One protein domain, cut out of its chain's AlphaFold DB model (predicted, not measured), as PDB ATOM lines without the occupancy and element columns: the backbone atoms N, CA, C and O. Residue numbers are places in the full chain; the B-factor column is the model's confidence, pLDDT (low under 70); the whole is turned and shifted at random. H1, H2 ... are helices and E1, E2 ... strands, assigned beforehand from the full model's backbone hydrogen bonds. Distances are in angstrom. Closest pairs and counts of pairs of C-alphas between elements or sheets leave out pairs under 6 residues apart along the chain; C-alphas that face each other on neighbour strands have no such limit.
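This is residues 9 to 46 and 59 to 139 of the 237 residues of an uncharacterized protein of Deltaproteobacteria bacterium (UniProt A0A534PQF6). Two sheets lie face to face as a small sandwich, a strongly twisted one of E1, E3, E5 and E7 and a smaller one of E2, E8 and E6, with the short helix H1 beside E8. A small ribbon of two strands, E4 and E9, lies at one end of the body. The printed part has 119 residues, with one named helix and nine named strands in the order E1, H1, E2, E3, E4, E5, E6, E7, E8, E9. The larger sheet runs E1, E3, E5, E7 and is mixed; E2, E8, E6 and the ribbon are antiparallel. The class is mostly strand, with under half of the residues in named elements; the whole is compact, with a radius of gyration of the C-alphas of 13.1 A and spans of 37 by 32 by 21 A.

In the larger sheet E3, residues 28 to 33, is parallel to E5, residues 75 to 83, at 26 degrees, with N 31 and O 80 2.8 A apart. Edge strand E1, residues 9 to 12, is parallel to E3, with N 10 and O 30 2.8 A apart. Edge strand E7, residues 116 to 121, is antiparallel to E5, with N 77 and O 119 2.8 A apart. In the other sheet E8, residues 126 to 131, is the inner strand, antiparallel to E2, residues 21 to 24, with N 129 and O 21 2.8 A apart, and to E6, residues 93 to 97, with N 95 and O 130 2.8 A apart. The two sheets' best planes are 24 degrees apart; the closest C-alphas of E2 and E5 are those of Arg 24 and Ile 77, 7.2 A. H1, residues 14 to 19, stands at the level of E8's sheet; its closest C-alpha pair with E8 is Lys 18 and His 130, 5.2 A. Every O i to N i+4 pair in H1 is within hydrogen-bond range. E4, residues 41 to 43, is antiparallel to E9, residues 136 to 138, with N 42 and O 137 3.0 A apart.

E1 begins at C-alpha 9, (210.971, 240.924, 172.128). E5 is 26.4 A long and starts at C-alpha 75, (205.570, 224.568, 181.789). E7 is 16.5 A, E8 16.4 A, E3 16.2 A and E6 13.2 A long. E9 ends at C-alpha 138, (234.213, 233.947, 171.580).

The C-alphas farthest apart are those of Asp 123 and His 139, 37.2 A. Residues 47 to 58 are not printed, and C-alphas 46 and 59 are 6.5 A apart across the cut. The link from E6 to E7 is long; its residues 109 to 110 pair antiparallel with residues 93 to 94 of E6. The mean pLDDT of the printed part is 75.5; it is under 70 in residues 34 to 46, 59 to 61, 83 to 88, 114 and 133 to 139.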
ATOM      1  N   GLU A   9     209.585 240.513 172.362       73.81
ATOM      2  CA  GLU A   9     210.971 240.924 172.128       73.81
ATOM      3  C   GLU A   9     211.482 241.776 173.295       73.81
ATOM      4  O   GLU A   9     210.789 242.686 173.761       73.81
ATOM      5  N   LYS A  10     212.691 241.480 173.784       74.06
ATOM      6  CA  LYS A  10     213.367 242.233 174.847       74.06
ATOM      7  C   LYS A  10     214.804 242.556 174.459       74.06
ATOM      8  O   LYS A  10     215.628 241.655 174.325       74.06
ATOM      9  N   SER A  11     215.120 243.843 174.377       74.88
ATOM     10  CA  SER A  11     216.499 244.319 174.244       74.88
ATOM     11  C   SER A  11     217.132 244.490 175.625       74.88
ATOM     12  O   SER A  11     216.577 245.185 176.476       74.88
ATOM     13  N   VAL A  12     218.276 243.852 175.860       78.81
ATOM     14  CA  VAL A  12     218.978 243.829 177.156       78.81
ATOM     15  C   VAL A  12     220.489 243.890 176.954       78.81
ATOM     16  O   VAL A  12     220.985 243.643 175.861       78.81
ATOM     17  N   GLN A  13     221.246 244.174 178.008       75.31
ATOM     18  CA  GLN A  13     222.709 244.058 178.016       75.31
ATOM     19  C   GLN A  13     223.162 242.724 178.634       75.31
ATOM     20  O   GLN A  13     222.480 242.154 179.495       75.31
ATOM     21  N   PHE A  14     224.363 242.241 178.304       74.31
ATOM     22  CA  PHE A  14     224.955 241.054 178.934       74.31
ATOM     23  C   PHE A  14     225.053 241.199 180.457       74.31
ATOM     24  O   PHE A  14     224.953 240.210 181.182       74.31
ATOM     25  N   SER A  15     225.235 242.416 180.977       73.38
ATOM     26  CA  SER A  15     225.211 242.671 182.421       73.38
ATOM     27  C   SER A  15     223.858 242.358 183.058       73.38
ATOM     28  O   SER A  15     223.822 241.867 184.185       73.38
ATOM     29  N   GLU A  16     222.755 242.598 182.348       77.25
ATOM     30  CA  GLU A  16     221.399 242.299 182.820       77.25
ATOM     31  C   GLU A  16     221.135 240.794 182.792       77.25
ATOM     32  O   GLU A  16     220.626 240.234 183.761       77.25
ATOM     33  N   LEU A  17     221.593 240.109 181.741       82.12
ATOM     34  CA  LEU A  17     221.538 238.647 181.655       82.12
ATOM     35  C   LEU A  17     222.403 237.965 182.719       82.12
ATOM     36  O   LEU A  17     222.062 236.887 183.189       82.12
ATOM     37  N   LYS A  18     223.505 238.584 183.155       80.44
ATOM     38  CA  LYS A  18     224.288 238.099 184.305       80.44
ATOM     39  C   LYS A  18     223.568 238.365 185.629       80.44
ATOM     40  O   LYS A  18     223.589 237.512 186.518       80.44
ATOM     41  N   ALA A  19     222.928 239.527 185.757       80.06
ATOM     42  CA  ALA A  19     222.185 239.926 186.951       80.06
ATOM     43  C   ALA A  19     220.897 239.114 187.164       80.06
ATOM     44  O   ALA A  19     220.480 238.953 188.308       80.06
ATOM     45  N   GLY A  20     220.328 238.554 186.094       83.81
ATOM     46  CA  GLY A  20     219.130 237.719 186.120       83.81
ATOM     47  C   GLY A  20     217.960 238.414 185.438       83.81
ATOM     48  O   GLY A  20     217.347 239.312 186.011       83.81
ATOM     49  N   LEU A  21     217.624 237.974 184.228       88.00
ATOM     50  CA  LEU A  21     216.482 238.493 183.483       88.00
ATOM     51  C   LEU A  21     215.197 237.767 183.889       88.00
ATOM     52  O   LEU A  21     215.149 236.539 183.892       88.00
ATOM     53  N   GLN A  22     214.138 238.520 184.173       87.94
ATOM     54  CA  GLN A  22     212.826 237.952 184.480       87.94
ATOM     55  C   GLN A  22     212.098 237.518 183.203       87.94
ATOM     56  O   GLN A  22     211.715 238.354 182.374       87.94
ATOM     57  N   LEU A  23     211.877 236.208 183.071       86.25
ATOM     58  CA  LEU A  23     211.063 235.608 182.014       86.25
ATOM     59  C   LEU A  23     209.900 234.816 182.612       86.25
ATOM     60  O   LEU A  23     210.063 234.082 183.587       86.25
ATOM     61  N   ARG A  24     208.725 234.929 181.994       83.62
ATOM     62  CA  ARG A  24     207.531 234.186 182.397       83.62
ATOM     63  C   ARG A  24     207.455 232.844 181.672       83.62
ATOM     64  O   ARG A  24     207.550 232.789 180.448       83.62
ATOM     65  N   ALA A  25     207.211 231.770 182.417       84.00
ATOM     66  CA  ALA A  25     206.962 230.457 181.835       84.00
ATOM     67  C   ALA A  25     205.709 230.452 180.935       84.00
ATOM     68  O   ALA A  25     204.737 231.173 181.177       84.00
ATOM     69  N   GLY A  26     205.732 229.638 179.881       73.50
ATOM     70  CA  GLY A  26     204.644 229.497 178.909       73.50
ATOM     71  C   GLY A  26     204.637 230.536 177.781       73.50
ATOM     72  O   GLY A  26     203.728 230.501 176.954       73.50
ATOM     73  N   HIS A  27     205.623 231.437 177.730       71.56
ATOM     74  CA  HIS A  27     205.748 232.466 176.696       71.56
ATOM     75  C   HIS A  27     207.080 232.319 175.954       71.56
ATOM     76  O   HIS A  27     208.105 232.014 176.564       71.56
ATOM     77  N   SER A  28     207.047 232.530 174.637       71.88
ATOM     78  CA  SER A  28     208.253 232.587 173.809       71.88
ATOM     79  C   SER A  28     208.793 234.011 173.799       71.88
ATOM     80  O   SER A  28     208.035 234.945 173.529       71.88
ATOM     81  N   VAL A  29     210.087 234.172 174.065       74.25
ATOM     82  CA  VAL A  29     210.734 235.489 174.134       74.25
ATOM     83  C   VAL A  29     211.960 235.526 173.225       74.25
ATOM     84  O   VAL A  29     212.825 234.657 173.309       74.25
ATOM     85  N   LEU A  30     212.051 236.541 172.373       71.25
ATOM     86  CA  LEU A  30     213.273 236.887 171.657       71.25
ATOM     87  C   LEU A  30     214.061 237.887 172.503       71.25
ATOM     88  O   LEU A  30     213.535 238.921 172.907       71.25
ATOM     89  N   ILE A  31     215.318 237.575 172.788       80.69
ATOM     90  CA  ILE A  31     216.214 238.432 173.554       80.69
ATOM     91  C   ILE A  31     217.312 238.930 172.634       80.69
ATOM     92  O   ILE A  31     218.104 238.143 172.114       80.69
ATOM     93  N   VAL A  32     217.377 240.248 172.503       73.44
ATOM     94  CA  VAL A  32     218.396 240.948 171.730       73.44
ATOM     95  C   VAL A  32     219.415 241.531 172.700       73.44
ATOM     96  O   VAL A  32     219.073 242.351 173.555       73.44
ATOM     97  N   VAL A  33     220.668 241.101 172.598       76.19
ATOM     98  CA  VAL A  33     221.745 241.495 173.510       76.19
ATOM     99  C   VAL A  33     222.553 242.635 172.906       76.19
ATOM    100  O   VAL A  33     223.362 242.424 172.005       76.19
ATOM    101  N   GLY A  34     222.321 243.845 173.416       59.28
ATOM    102  CA  GLY A  34     222.820 245.118 172.889       59.28
ATOM    103  C   GLY A  34     224.340 245.202 172.728       59.28
ATOM    104  O   GLY A  34     224.823 245.791 171.768       59.28
ATOM    105  N   ASP A  35     225.089 244.610 173.654       66.50
ATOM    106  CA  ASP A  35     226.557 244.569 173.686       66.50
ATOM    107  C   ASP A  35     227.136 243.218 173.242       66.50
ATOM    108  O   ASP A  35     228.334 242.964 173.401       66.50
ATOM    109  N   GLY A  36     226.303 242.326 172.702       57.53
ATOM    110  CA  GLY A  36     226.769 241.064 172.151       57.53
ATOM    111  C   GLY A  36     227.497 241.272 170.832       57.53
ATOM    112  O   GLY A  36     226.958 241.880 169.911       57.53
ATOM    113  N   LYS A  37     228.716 240.740 170.729       55.66
ATOM    114  CA  LYS A  37     229.461 240.699 169.468       55.66
ATOM    115  C   LYS A  37     228.935 239.579 168.582       55.66
ATOM    116  O   LYS A  37     228.651 238.488 169.078       55.66
ATOM    117  N   GLY A  38     228.882 239.825 167.274       47.69
ATOM    118  CA  GLY A  38     228.411 238.868 166.268       47.69
ATOM    119  C   GLY A  38     229.351 237.695 165.972       47.69
ATOM    120  O   GLY A  38     229.171 236.997 164.977       47.69
ATOM    121  N   ASN A  39     230.374 237.489 166.801       53.19
ATOM    122  CA  ASN A  39     231.369 236.450 166.584       53.19
ATOM    123  C   ASN A  39     230.774 235.061 166.855       53.19
ATOM    124  O   ASN A  39     230.061 234.897 167.849       53.19
ATOM    125  N   PRO A  40     231.122 234.041 166.050       50.66
ATOM    126  CA  PRO A  40     230.829 232.654 166.380       50.66
ATOM    127  C   PRO A  40     231.344 232.324 167.785       50.66
ATOM    128  O   PRO A  40     232.525 232.528 168.098       50.66
ATOM    129  N   ARG A  41     230.442 231.844 168.641       54.47
ATOM    130  CA  ARG A  41     230.746 231.452 170.020       54.47
ATOM    131  C   ARG A  41     230.875 229.939 170.085       54.47
ATOM    132  O   ARG A  41     230.154 229.222 169.397       54.47
ATOM    133  N   TYR A  42     231.800 229.469 170.913       56.66
ATOM    134  CA  TYR A  42     232.016 228.047 171.138       56.66
ATOM    135  C   TYR A  42     232.023 227.764 172.631       56.66
ATOM    136  O   TYR A  42     232.521 228.556 173.441       56.66
ATOM    137  N   ARG A  43     231.502 226.598 173.013       57.06
ATOM    138  CA  ARG A  43     231.613 226.156 174.399       57.06
ATOM    139  C   ARG A  43     233.075 225.873 174.738       57.06
ATOM    140  O   ARG A  43     233.746 225.123 174.026       57.06
ATOM    141  N   LYS A  44     233.563 226.442 175.842       53.28
ATOM    142  CA  LYS A  44     234.932 226.204 176.303       53.28
ATOM    143  C   LYS A  44     235.089 224.723 176.661       53.28
ATOM    144  O   LYS A  44     234.353 224.203 177.500       53.28
ATOM    145  N   LEU A  45     236.044 224.047 176.025       53.12
ATOM    146  CA  LEU A  45     236.422 222.682 176.389       53.12
ATOM    147  C   LEU A  45     236.979 222.680 177.818       53.12
ATOM    148  O   LEU A  45     237.761 223.558 178.199       53.12
ATOM    149  N   ALA A  46     236.561 221.707 178.628       45.94
ATOM    150  CA  ALA A  46     237.107 221.557 179.966       45.94
ATOM    151  C   ALA A  46     238.550 221.053 179.838       45.94
ATOM    152  O   ALA A  46     238.794 219.975 179.297       45.94
ATOM    153  N   GLU A  59     235.450 217.151 176.170       53.44
ATOM    154  CA  GLU A  59     234.161 217.676 175.719       53.44
ATOM    155  C   GLU A  59     233.333 218.122 176.933       53.44
ATOM    156  O   GLU A  59     233.202 217.374 177.911       53.44
ATOM    157  N   PRO A  60     232.795 219.352 176.920       56.47
ATOM    158  CA  PRO A  60     231.999 219.838 178.029       56.47
ATOM    159  C   PRO A  60     230.726 218.988 178.159       56.47
ATOM    160  O   PRO A  60     230.107 218.611 177.167       56.47
ATOM    161  N   SER A  61     230.318 218.679 179.392       62.12
ATOM    162  CA  SER A  61     229.319 217.637 179.696       62.12
ATOM    163  C   SER A  61     227.902 217.873 179.160       62.12
ATOM    164  O   SER A  61     227.059 216.984 179.267       62.12
ATOM    165  N   ASP A  62     227.625 219.060 178.615       70.44
ATOM    166  CA  ASP A  62     226.290 219.501 178.195       70.44
ATOM    167  C   ASP A  62     226.362 220.040 176.740       70.44
ATOM    168  O   ASP A  62     226.765 221.182 176.507       70.44
ATOM    169  N   PRO A  63     226.048 219.242 175.712       71.94
ATOM    170  CA  PRO A  63     226.147 219.698 174.324       71.94
ATOM    171  C   PRO A  63     225.220 220.899 174.022       71.94
ATOM    172  O   PRO A  63     224.255 221.132 174.762       71.94
ATOM    173  N   PRO A  64     225.466 221.653 172.934       74.56
ATOM    174  CA  PRO A  64     224.529 222.657 172.428       74.56
ATOM    175  C   PRO A  64     223.096 222.123 172.337       74.56
ATOM    176  O   PRO A  64     222.872 220.956 172.004       74.56
ATOM    177  N   GLY A  65     222.122 222.960 172.693       75.56
ATOM    178  CA  GLY A  65     220.714 222.562 172.757       75.56
ATOM    179  C   GLY A  65     220.357 221.645 173.934       75.56
ATOM    180  O   GLY A  65     219.256 221.088 173.963       75.56
ATOM    181  N   THR A  66     221.248 221.464 174.922       81.00
ATOM    182  CA  THR A  66     220.902 220.735 176.153       81.00
ATOM    183  C   THR A  66     219.711 221.399 176.834       81.00
ATOM    184  O   THR A  66     219.776 222.546 177.277       81.00
ATOM    185  N   GLN A  67     218.622 220.642 176.964       83.12
ATOM    186  CA  GLN A  67     217.412 221.109 177.624       83.12
ATOM    187  C   GLN A  67     217.642 221.262 179.136       83.12
ATOM    188  O   GLN A  67     218.044 220.311 179.811       83.12
ATOM    189  N   GLY A  68     217.345 222.446 179.674       82.94
ATOM    190  CA  GLY A  68     217.442 222.718 181.111       82.94
ATOM    191  C   GLY A  68     216.141 222.499 181.877       82.94
ATOM    192  O   GLY A  68     215.093 222.142 181.324       82.94
ATOM    193  N   GLY A  69     216.207 222.764 183.178       86.44
ATOM    194  CA  GLY A  69     215.083 222.656 184.095       86.44
ATOM    195  C   GLY A  69     214.901 221.254 184.678       86.44
ATOM    196  O   GLY A  69     215.864 220.507 184.882       86.44
ATOM    197  N   VAL A  70     213.657 220.907 185.007       87.06
ATOM    198  CA  VAL A  70     213.285 219.637 185.648       87.06
ATOM    199  C   VAL A  70     212.593 218.693 184.650       87.06
ATOM    200  O   VAL A  70     211.747 219.149 183.880       87.06
ATOM    201  N   PRO A  71     212.897 217.377 184.653       79.19
ATOM    202  CA  PRO A  71     212.337 216.428 183.681       79.19
ATOM    203  C   PRO A  71     210.803 216.399 183.641       79.19
ATOM    204  O   PRO A  71     210.212 216.337 182.561       79.19
ATOM    205  N   ASP A  72     210.179 216.515 184.818       83.56
ATOM    206  CA  ASP A  72     208.725 216.468 185.017       83.56
ATOM    207  C   ASP A  72     208.073 217.864 185.057       83.56
ATOM    208  O   ASP A  72     206.953 218.026 185.552       83.56
ATOM    209  N   GLY A  73     208.775 218.899 184.579       84.75
ATOM    210  CA  GLY A  73     208.236 220.256 184.508       84.75
ATOM    211  C   GLY A  73     207.038 220.327 183.564       84.75
ATOM    212  O   GLY A  73     207.038 219.725 182.489       84.75
ATOM    213  N   LYS A  74     205.998 221.049 183.989       85.69
ATOM    214  CA  LYS A  74     204.713 221.148 183.275       85.69
ATOM    215  C   LYS A  74     204.640 222.351 182.342       85.69
ATOM    216  O   LYS A  74     203.787 222.372 181.459       85.69
ATOM    217  N   PHE A  75     205.509 223.332 182.555       86.69
ATOM    218  CA  PHE A  75     205.570 224.568 181.789       86.69
ATOM    219  C   PHE A  75     206.933 224.686 181.119       86.69
ATOM    220  O   PHE A  75     207.911 224.100 181.585       86.69
ATOM    221  N   GLU A  76     207.000 225.439 180.025       82.81
ATOM    222  CA  GLU A  76     208.228 225.606 179.251       82.81
ATOM    223  C   GLU A  76     208.633 227.078 179.187       82.81
ATOM    224  O   GLU A  76     207.795 227.964 179.019       82.81
ATOM    225  N   ILE A  77     209.927 227.333 179.342       82.31
ATOM    226  CA  ILE A  77     210.567 228.600 179.000       82.31
ATOM    227  C   ILE A  77     211.195 228.397 177.630       82.31
ATOM    228  O   ILE A  77     212.057 227.528 177.471       82.31
ATOM    229  N   HIS A  78     210.741 229.185 176.660       81.19
ATOM    230  CA  HIS A  78     211.287 229.223 175.311       81.19
ATOM    231  C   HIS A  78     211.892 230.596 175.075       81.19
ATOM    232  O   HIS A  78     211.196 231.608 175.146       81.19
ATOM    233  N   MET A  79     213.187 230.627 174.793       82.88
ATOM    234  CA  MET A  79     213.885 231.866 174.494       82.88
ATOM    235  C   MET A  79     214.806 231.689 173.300       82.88
ATOM    236  O   MET A  79     215.326 230.600 173.071       82.88
ATOM    237  N   GLN A  80     215.015 232.767 172.564       84.31
ATOM    238  CA  GLN A  80     216.048 232.855 171.545       84.31
ATOM    239  C   GLN A  80     216.957 234.029 171.891       84.31
ATOM    240  O   GLN A  80     216.458 235.102 172.220       84.31
ATOM    241  N   LEU A  81     218.268 233.810 171.890       79.88
ATOM    242  CA  LEU A  81     219.264 234.817 172.233       79.88
ATOM    243  C   LEU A  81     220.062 235.179 171.001       79.88
ATOM    244  O   LEU A  81     220.797 234.343 170.474       79.88
ATOM    245  N   HIS A  82     219.993 236.443 170.614       73.06
ATOM    246  CA  HIS A  82     220.792 236.999 169.533       73.06
ATOM    247  C   HIS A  82     221.595 238.188 170.041       73.06
ATOM    248  O   HIS A  82     221.154 238.927 170.921       73.06
ATOM    249  N   ALA A  83     222.782 238.382 169.481       64.44
ATOM    250  CA  ALA A  83     223.486 239.648 169.576       64.44
ATOM    251  C   ALA A  83     222.640 240.753 168.928       64.44
ATOM    252  O   ALA A  83     221.769 240.472 168.102       64.44
ATOM    253  N   ALA A  84     222.924 242.014 169.254       56.84
ATOM    254  CA  ALA A  84     222.311 243.152 168.579       56.84
ATOM    255  C   ALA A  84     222.447 243.040 167.063       56.84
ATOM    256  O   ALA A  84     221.507 243.395 166.378       56.84
ATOM    257  N   SER A  85     223.552 242.463 166.579       49.66
ATOM    258  CA  SER A  85     223.838 242.151 165.176       49.66
ATOM    259  C   SER A  85     223.011 241.019 164.551       49.66
ATOM    260  O   SER A  85     223.234 240.660 163.394       49.66
ATOM    261  N   GLY A  86     222.107 240.390 165.304       53.59
ATOM    262  CA  GLY A  86     221.333 239.223 164.876       53.59
ATOM    263  C   GLY A  86     222.098 237.904 164.868       53.59
ATOM    264  O   GLY A  86     221.501 236.864 164.600       53.59
ATOM    265  N   ALA A  87     223.398 237.910 165.171       62.16
ATOM    266  CA  ALA A  87     224.151 236.671 165.293       62.16
ATOM    267  C   ALA A  87     223.615 235.842 166.472       62.16
ATOM    268  O   ALA A  87     223.408 236.395 167.561       62.16
ATOM    269  N   PRO A  88     223.420 234.526 166.306       67.50
ATOM    270  CA  PRO A  88     222.982 233.690 167.402       67.50
ATOM    271  C   PRO A  88     224.020 233.647 168.517       67.50
ATOM    272  O   PRO A  88     225.195 233.357 168.291       67.50
ATOM    273  N   LEU A  89     223.573 233.898 169.749       76.19
ATOM    274  CA  LEU A  89     224.371 233.626 170.942       76.19
ATOM    275  C   LEU A  89     224.263 232.135 171.258       76.19
ATOM    276  O   LEU A  89     223.567 231.695 172.180       76.19
ATOM    277  N   ALA A  90     224.914 231.358 170.402       77.50
ATOM    278  CA  ALA A  90     224.967 229.914 170.476       77.50
ATOM    279  C   ALA A  90     225.848 229.443 171.639       77.50
ATOM    280  O   ALA A  90     226.804 230.110 172.042       77.50
ATOM    281  N   HIS A  91     225.519 228.258 172.156       78.19
ATOM    282  CA  HIS A  91     226.285 227.513 173.164       78.19
ATOM    283  C   HIS A  91     226.394 228.209 174.528       78.19
ATOM    284  O   HIS A  91     227.201 227.818 175.375       78.19
ATOM    285  N   GLU A  92     225.549 229.207 174.769       80.75
ATOM    286  CA  GLU A  92     225.465 229.919 176.033       80.75
ATOM    287  C   GLU A  92     224.839 229.021 177.092       80.75
ATOM    288  O   GLU A  92     223.746 228.470 176.921       80.75
ATOM    289  N   ARG A  93     225.535 228.882 178.221       84.06
ATOM    290  CA  ARG A  93     225.035 228.118 179.360       84.06
ATOM    291  C   ARG A  93     224.156 229.006 180.224       84.06
ATOM    292  O   ARG A  93     224.590 230.041 180.731       84.06
ATOM    293  N   VAL A  94     222.927 228.561 180.436       86.56
ATOM    294  CA  VAL A  94     221.876 229.342 181.078       86.56
ATOM    295  C   VAL A  94     221.360 228.629 182.320       86.56
ATOM    296  O   VAL A  94     220.915 227.479 182.274       86.56
ATOM    297  N   ARG A  95     221.379 229.335 183.450       90.25
ATOM    298  CA  ARG A  95     220.756 228.904 184.701       90.25
ATOM    299  C   ARG A  95     219.390 229.548 184.852       90.25
ATOM    300  O   ARG A  95     219.217 230.741 184.624       90.25
ATOM    301  N   ILE A  96     218.435 228.736 185.279       90.06
ATOM    302  CA  ILE A  96     217.068 229.155 185.572       90.06
ATOM    303  C   ILE A  96     216.929 229.103 187.079       90.06
ATOM    304  O   ILE A  96     217.117 228.037 187.660       90.06
ATOM    305  N   CYS A  97     216.632 230.229 187.705       89.69
ATOM    306  CA  CYS A  97     216.510 230.348 189.147       89.69
ATOM    307  C   CYS A  97     215.084 230.733 189.535       89.69
ATOM    308  O   CYS A  97     214.414 231.513 188.852       89.69
ATOM    309  N   ASP A  98     214.624 230.181 190.648       88.75
ATOM    310  CA  ASP A  98     213.378 230.588 191.280       88.75
ATOM    311  C   ASP A  98     213.557 232.001 191.868       88.75
ATOM    312  O   ASP A  98     214.532 232.228 192.588       88.75
ATOM    313  N   PRO A  99     212.679 232.975 191.570       87.62
ATOM    314  CA  PRO A  99     212.845 234.344 192.059       87.62
ATOM    315  C   PRO A  99     212.634 234.462 193.573       87.62
ATOM    316  O   PRO A  99     213.157 235.392 194.184       87.62
ATOM    317  N   ASP A 100     211.884 233.537 194.178       87.31
ATOM    318  CA  ASP A 100     211.537 233.576 195.597       87.31
ATOM    319  C   ASP A 100     212.689 233.046 196.461       87.31
ATOM    320  O   ASP A 100     212.942 233.556 197.555       87.31
ATOM    321  N   THR A 101     213.398 232.022 195.976       86.94
ATOM    322  CA  THR A 101     214.489 231.369 196.719       86.94
ATOM    323  C   THR A 101     215.880 231.730 196.203       86.94
ATOM    324  O   THR A 101     216.861 231.574 196.928       86.94
ATOM    325  N   GLY A 102     215.990 232.201 194.958       84.06
ATOM    326  CA  GLY A 102     217.255 232.381 194.246       84.06
ATOM    327  C   GLY A 102     217.939 231.066 193.857       84.06
ATOM    328  O   GLY A 102     219.044 231.090 193.312       84.06
ATOM    329  N   GLU A 103     217.320 229.915 194.138       88.12
ATOM    330  CA  GLU A 103     217.896 228.603 193.862       88.12
ATOM    331  C   GLU A 103     217.684 228.195 192.408       88.12
ATOM    332  O   GLU A 103     216.656 228.485 191.793       88.12
ATOM    333  N   GLN A 104     218.660 227.470 191.863       89.50
ATOM    334  CA  GLN A 104     218.566 226.943 190.512       89.50
ATOM    335  C   GLN A 104     217.487 225.856 190.417       89.50
ATOM    336  O   GLN A 104     217.488 224.868 191.152       89.50
ATOM    337  N   VAL A 105     216.606 226.008 189.437       89.06
ATOM    338  CA  VAL A 105     215.550 225.066 189.092       89.06
ATOM    339  C   VAL A 105     216.120 224.009 188.152       89.06
ATOM    340  O   VAL A 105     216.268 224.224 186.952       89.06
ATOM    341  N   GLY A 106     216.422 222.837 188.704       87.50
ATOM    342  CA  GLY A 106     216.887 221.692 187.927       87.50
ATOM    343  C   GLY A 106     218.233 221.932 187.233       87.50
ATOM    344  O   GLY A 106     219.133 222.571 187.776       87.50
ATOM    345  N   LYS A 107     218.405 221.355 186.040       88.81
ATOM    346  CA  LYS A 107     219.664 221.438 185.284       88.81
ATOM    347  C   LYS A 107     219.782 222.761 184.530       88.81
ATOM    348  O   LYS A 107     218.779 223.365 184.162       88.81
ATOM    349  N   ALA A 108     221.016 223.195 184.283       86.94
ATOM    350  CA  ALA A 108     221.267 224.305 183.369       86.94
ATOM    351  C   ALA A 108     220.868 223.902 181.940       86.94
ATOM    352  O   ALA A 108     220.937 222.723 181.588       86.94
ATOM    353  N   ALA A 109     220.446 224.878 181.146       87.12
ATOM    354  CA  ALA A 109     220.232 224.722 179.715       87.12
ATOM    355  C   ALA A 109     221.451 225.231 178.939       87.12
ATOM    356  O   ALA A 109     222.247 226.008 179.471       87.12
ATOM    357  N   VAL A 110     221.570 224.830 177.679       85.06
ATOM    358  CA  VAL A 110     222.557 225.370 176.739       85.06
ATOM    359  C   VAL A 110     221.830 225.769 175.459       85.06
ATOM    360  O   VAL A 110     221.042 224.969 174.950       85.06
ATOM    361  N   THR A 111     222.062 226.983 174.953       81.75
ATOM    362  CA  THR A 111     221.493 227.399 173.661       81.75
ATOM    363  C   THR A 111     222.043 226.530 172.529       81.75
ATOM    364  O   THR A 111     223.188 226.066 172.571       81.75
ATOM    365  N   ASP A 112     221.209 226.234 171.539       78.56
ATOM    366  CA  ASP A 112     221.632 225.550 170.318       78.56
ATOM    367  C   ASP A 112     222.359 226.503 169.352       78.56
ATOM    368  O   ASP A 112     222.676 227.643 169.699       78.56
ATOM    369  N   ASP A 113     222.665 226.011 168.151       72.06
ATOM    370  CA  ASP A 113     223.378 226.763 167.114       72.06
ATOM    371  C   ASP A 113     222.592 227.993 166.615       72.06
ATOM    372  O   ASP A 113     223.197 228.958 166.150       72.06
ATOM    373  N   ASP A 114     221.264 228.004 166.780       67.94
ATOM    374  CA  ASP A 114     220.374 229.111 166.401       67.94
ATOM    375  C   ASP A 114     220.127 230.093 167.568       67.94
ATOM    376  O   ASP A 114     219.283 231.000 167.485       67.94
ATOM    377  N   GLY A 115     220.848 229.908 168.683       74.00
ATOM    378  CA  GLY A 115     220.687 230.679 169.914       74.00
ATOM    379  C   GLY A 115     219.395 230.348 170.661       74.00
ATOM    380  O   GLY A 115     218.989 231.101 171.548       74.00
ATOM    381  N   VAL A 116     218.711 229.256 170.317       80.50
ATOM    382  CA  VAL A 116     217.433 228.868 170.916       80.50
ATOM    383  C   VAL A 116     217.674 228.021 172.160       80.50
ATOM    384  O   VAL A 116     218.528 227.139 172.213       80.50
ATOM    385  N   LEU A 117     216.876 228.279 173.189       87.69
ATOM    386  CA  LEU A 117     216.860 227.532 174.432       87.69
ATOM    387  C   LEU A 117     215.441 227.124 174.791       87.69
ATOM    388  O   LEU A 117     214.489 227.909 174.724       87.69
ATOM    389  N   LYS A 118     215.329 225.878 175.251       83.19
ATOM    390  CA  LYS A 118     214.105 225.322 175.824       83.19
ATOM    391  C   LYS A 118     214.401 224.730 177.190       83.19
ATOM    392  O   LYS A 118     215.384 224.010 177.370       83.19
ATOM    393  N   ALA A 119     213.534 225.006 178.153       86.50
ATOM    394  CA  ALA A 119     213.654 224.440 179.486       86.50
ATOM    395  C   ALA A 119     212.299 224.204 180.135       86.50
ATOM    396  O   ALA A 119     211.368 224.982 179.945       86.50
ATOM    397  N   ARG A 120     212.200 223.137 180.932       88.25
ATOM    398  CA  ARG A 120     210.964 222.764 181.630       88.25
ATOM    399  C   ARG A 120     210.989 223.188 183.086       88.25
ATOM    400  O   ARG A 120     211.907 222.842 183.824       88.25
ATOM    401  N   VAL A 121     209.947 223.875 183.521       89.44
ATOM    402  CA  VAL A 121     209.809 224.403 184.880       89.44
ATOM    403  C   VAL A 121     208.526 223.883 185.540       89.44
ATOM    404  O   VAL A 121     207.572 223.510 184.846       89.44
ATOM    405  N   PRO A 122     208.508 223.759 186.879       89.19
ATOM    406  CA  PRO A 122     207.398 223.119 187.581       89.19
ATOM    407  C   PRO A 122     206.113 223.955 187.576       89.19
ATOM    408  O   PRO A 122     205.033 223.374 187.449       89.19
ATOM    409  N   ASP A 123     206.229 225.285 187.653       89.94
ATOM    410  CA  ASP A 123     205.114 226.203 187.893       89.94
ATOM    411  C   ASP A 123     205.007 227.286 186.807       89.94
ATOM    412  O   ASP A 123     205.995 227.683 186.189       89.94
ATOM    413  N   GLU A 124     203.794 227.795 186.578       89.81
ATOM    414  CA  GLU A 124     203.546 228.905 185.652       89.81
ATOM    415  C   GLU A 124     203.808 230.245 186.345       89.81
ATOM    416  O   GLU A 124     202.885 230.940 186.773       89.81
ATOM    417  N   LYS A 125     205.081 230.602 186.495       88.31
ATOM    418  CA  LYS A 125     205.484 231.866 187.117       88.31
ATOM    419  C   LYS A 125     206.662 232.519 186.400       88.31
ATOM    420  O   LYS A 125     207.116 232.045 185.357       88.31
ATOM    421  N   GLU A 126     207.101 233.651 186.932       90.00
ATOM    422  CA  GLU A 126     208.337 234.300 186.505       90.00
ATOM    423  C   GLU A 126     209.548 233.573 187.093       90.00
ATOM    424  O   GLU A 126     209.521 233.111 188.232       90.00
ATOM    425  N   TYR A 127     210.605 233.478 186.298       90.25
ATOM    426  CA  TYR A 127     211.887 232.893 186.662       90.25
ATOM    427  C   TYR A 127     213.012 233.869 186.328       90.25
ATOM    428  O   TYR A 127     212.894 234.669 185.396       90.25
ATOM    429  N   LEU A 128     214.106 233.789 187.082       90.50
ATOM    430  CA  LEU A 128     215.326 234.542 186.813       90.50
ATOM    431  C   LEU A 128     216.245 233.726 185.908       90.50
ATOM    432  O   LEU A 128     216.634 232.608 186.241       90.50
ATOM    433  N   ILE A 129     216.597 234.295 184.764       89.19
ATOM    434  CA  ILE A 129     217.445 233.671 183.756       89.19
ATOM    435  C   ILE A 129     218.829 234.301 183.812       89.19
ATOM    436  O   ILE A 129     218.975 235.502 183.588       89.19
ATOM    437  N   HIS A 130     219.834 233.481 184.106       86.12
ATOM    438  CA  HIS A 130     221.226 233.898 184.216       86.12
ATOM    439  C   HIS A 130     222.085 233.246 183.139       86.12
ATOM    440  O   HIS A 130     222.074 232.022 183.015       86.12
ATOM    441  N   ILE A 131     222.892 234.035 182.430       82.38
ATOM    442  CA  ILE A 131     223.933 233.506 181.537       82.38
ATOM    443  C   ILE A 131     225.251 233.372 182.295       82.38
ATOM    444  O   ILE A 131     225.770 234.341 182.861       82.38
ATOM    445  N   ASP A 132     225.829 232.174 182.266       74.81
ATOM    446  CA  ASP A 132     227.151 231.901 182.818       74.81
ATOM    447  C   ASP A 132     228.239 232.285 181.805       74.81
ATOM    448  O   ASP A 132     228.829 231.445 181.133       74.81
ATOM    449  N   ALA A 133     228.570 233.576 181.746       56.97
ATOM    450  CA  ALA A 133     229.521 234.151 180.783       56.97
ATOM    451  C   ALA A 133     230.996 233.697 180.913       56.97
ATOM    452  O   ALA A 133     231.886 234.341 180.369       56.97
ATOM    453  N   LYS A 134     231.281 232.646 181.690       54.97
ATOM    454  CA  LYS A 134     232.605 232.000 181.773       54.97
ATOM    455  C   LYS A 134     232.688 230.697 180.969       54.97
ATOM    456  O   LYS A 134     233.772 230.130 180.877       54.97
ATOM    457  N   GLU A 135     231.559 230.204 180.464       53.03
ATOM    458  CA  GLU A 135     231.433 228.856 179.889       53.03
ATOM    459  C   GLU A 135     231.398 228.855 178.349       53.03
ATOM    460  O   GLU A 135     231.658 227.819 177.736       53.03
ATOM    461  N   ALA A 136     231.131 230.009 177.731       50.69
ATOM    462  CA  ALA A 136     231.267 230.242 176.297       50.69
ATOM    463  C   ALA A 136     232.410 231.237 176.057       50.69
ATOM    464  O   ALA A 136     232.439 232.309 176.668       50.69
ATOM    465  N   ASP A 137     233.350 230.871 175.187       51.00
ATOM    466  CA  ASP A 137     234.393 231.772 174.701       51.00
ATOM    467  C   ASP A 137     234.031 232.196 173.268       51.00
ATOM    468  O   ASP A 137     233.590 231.391 172.442       51.00
ATOM    469  N   GLU A 138     234.217 233.478 172.967       48.44
ATOM    470  CA  GLU A 138     234.213 233.947 171.580       48.44
ATOM    471  C   GLU A 138     235.414 233.321 170.865       48.44
ATOM    472  O   GLU A 138     236.492 233.208 171.460       48.44
ATOM    473  N   HIS A 139     235.255 232.907 169.603       42.28
ATOM    474  CA  HIS A 139     236.420 232.549 168.796       42.28
ATOM    475  C   HIS A 139     237.403 233.723 168.863       42.28
ATOM    476  O   HIS A 139     236.994 234.839 168.532       42.28
TER     477      HIS A 139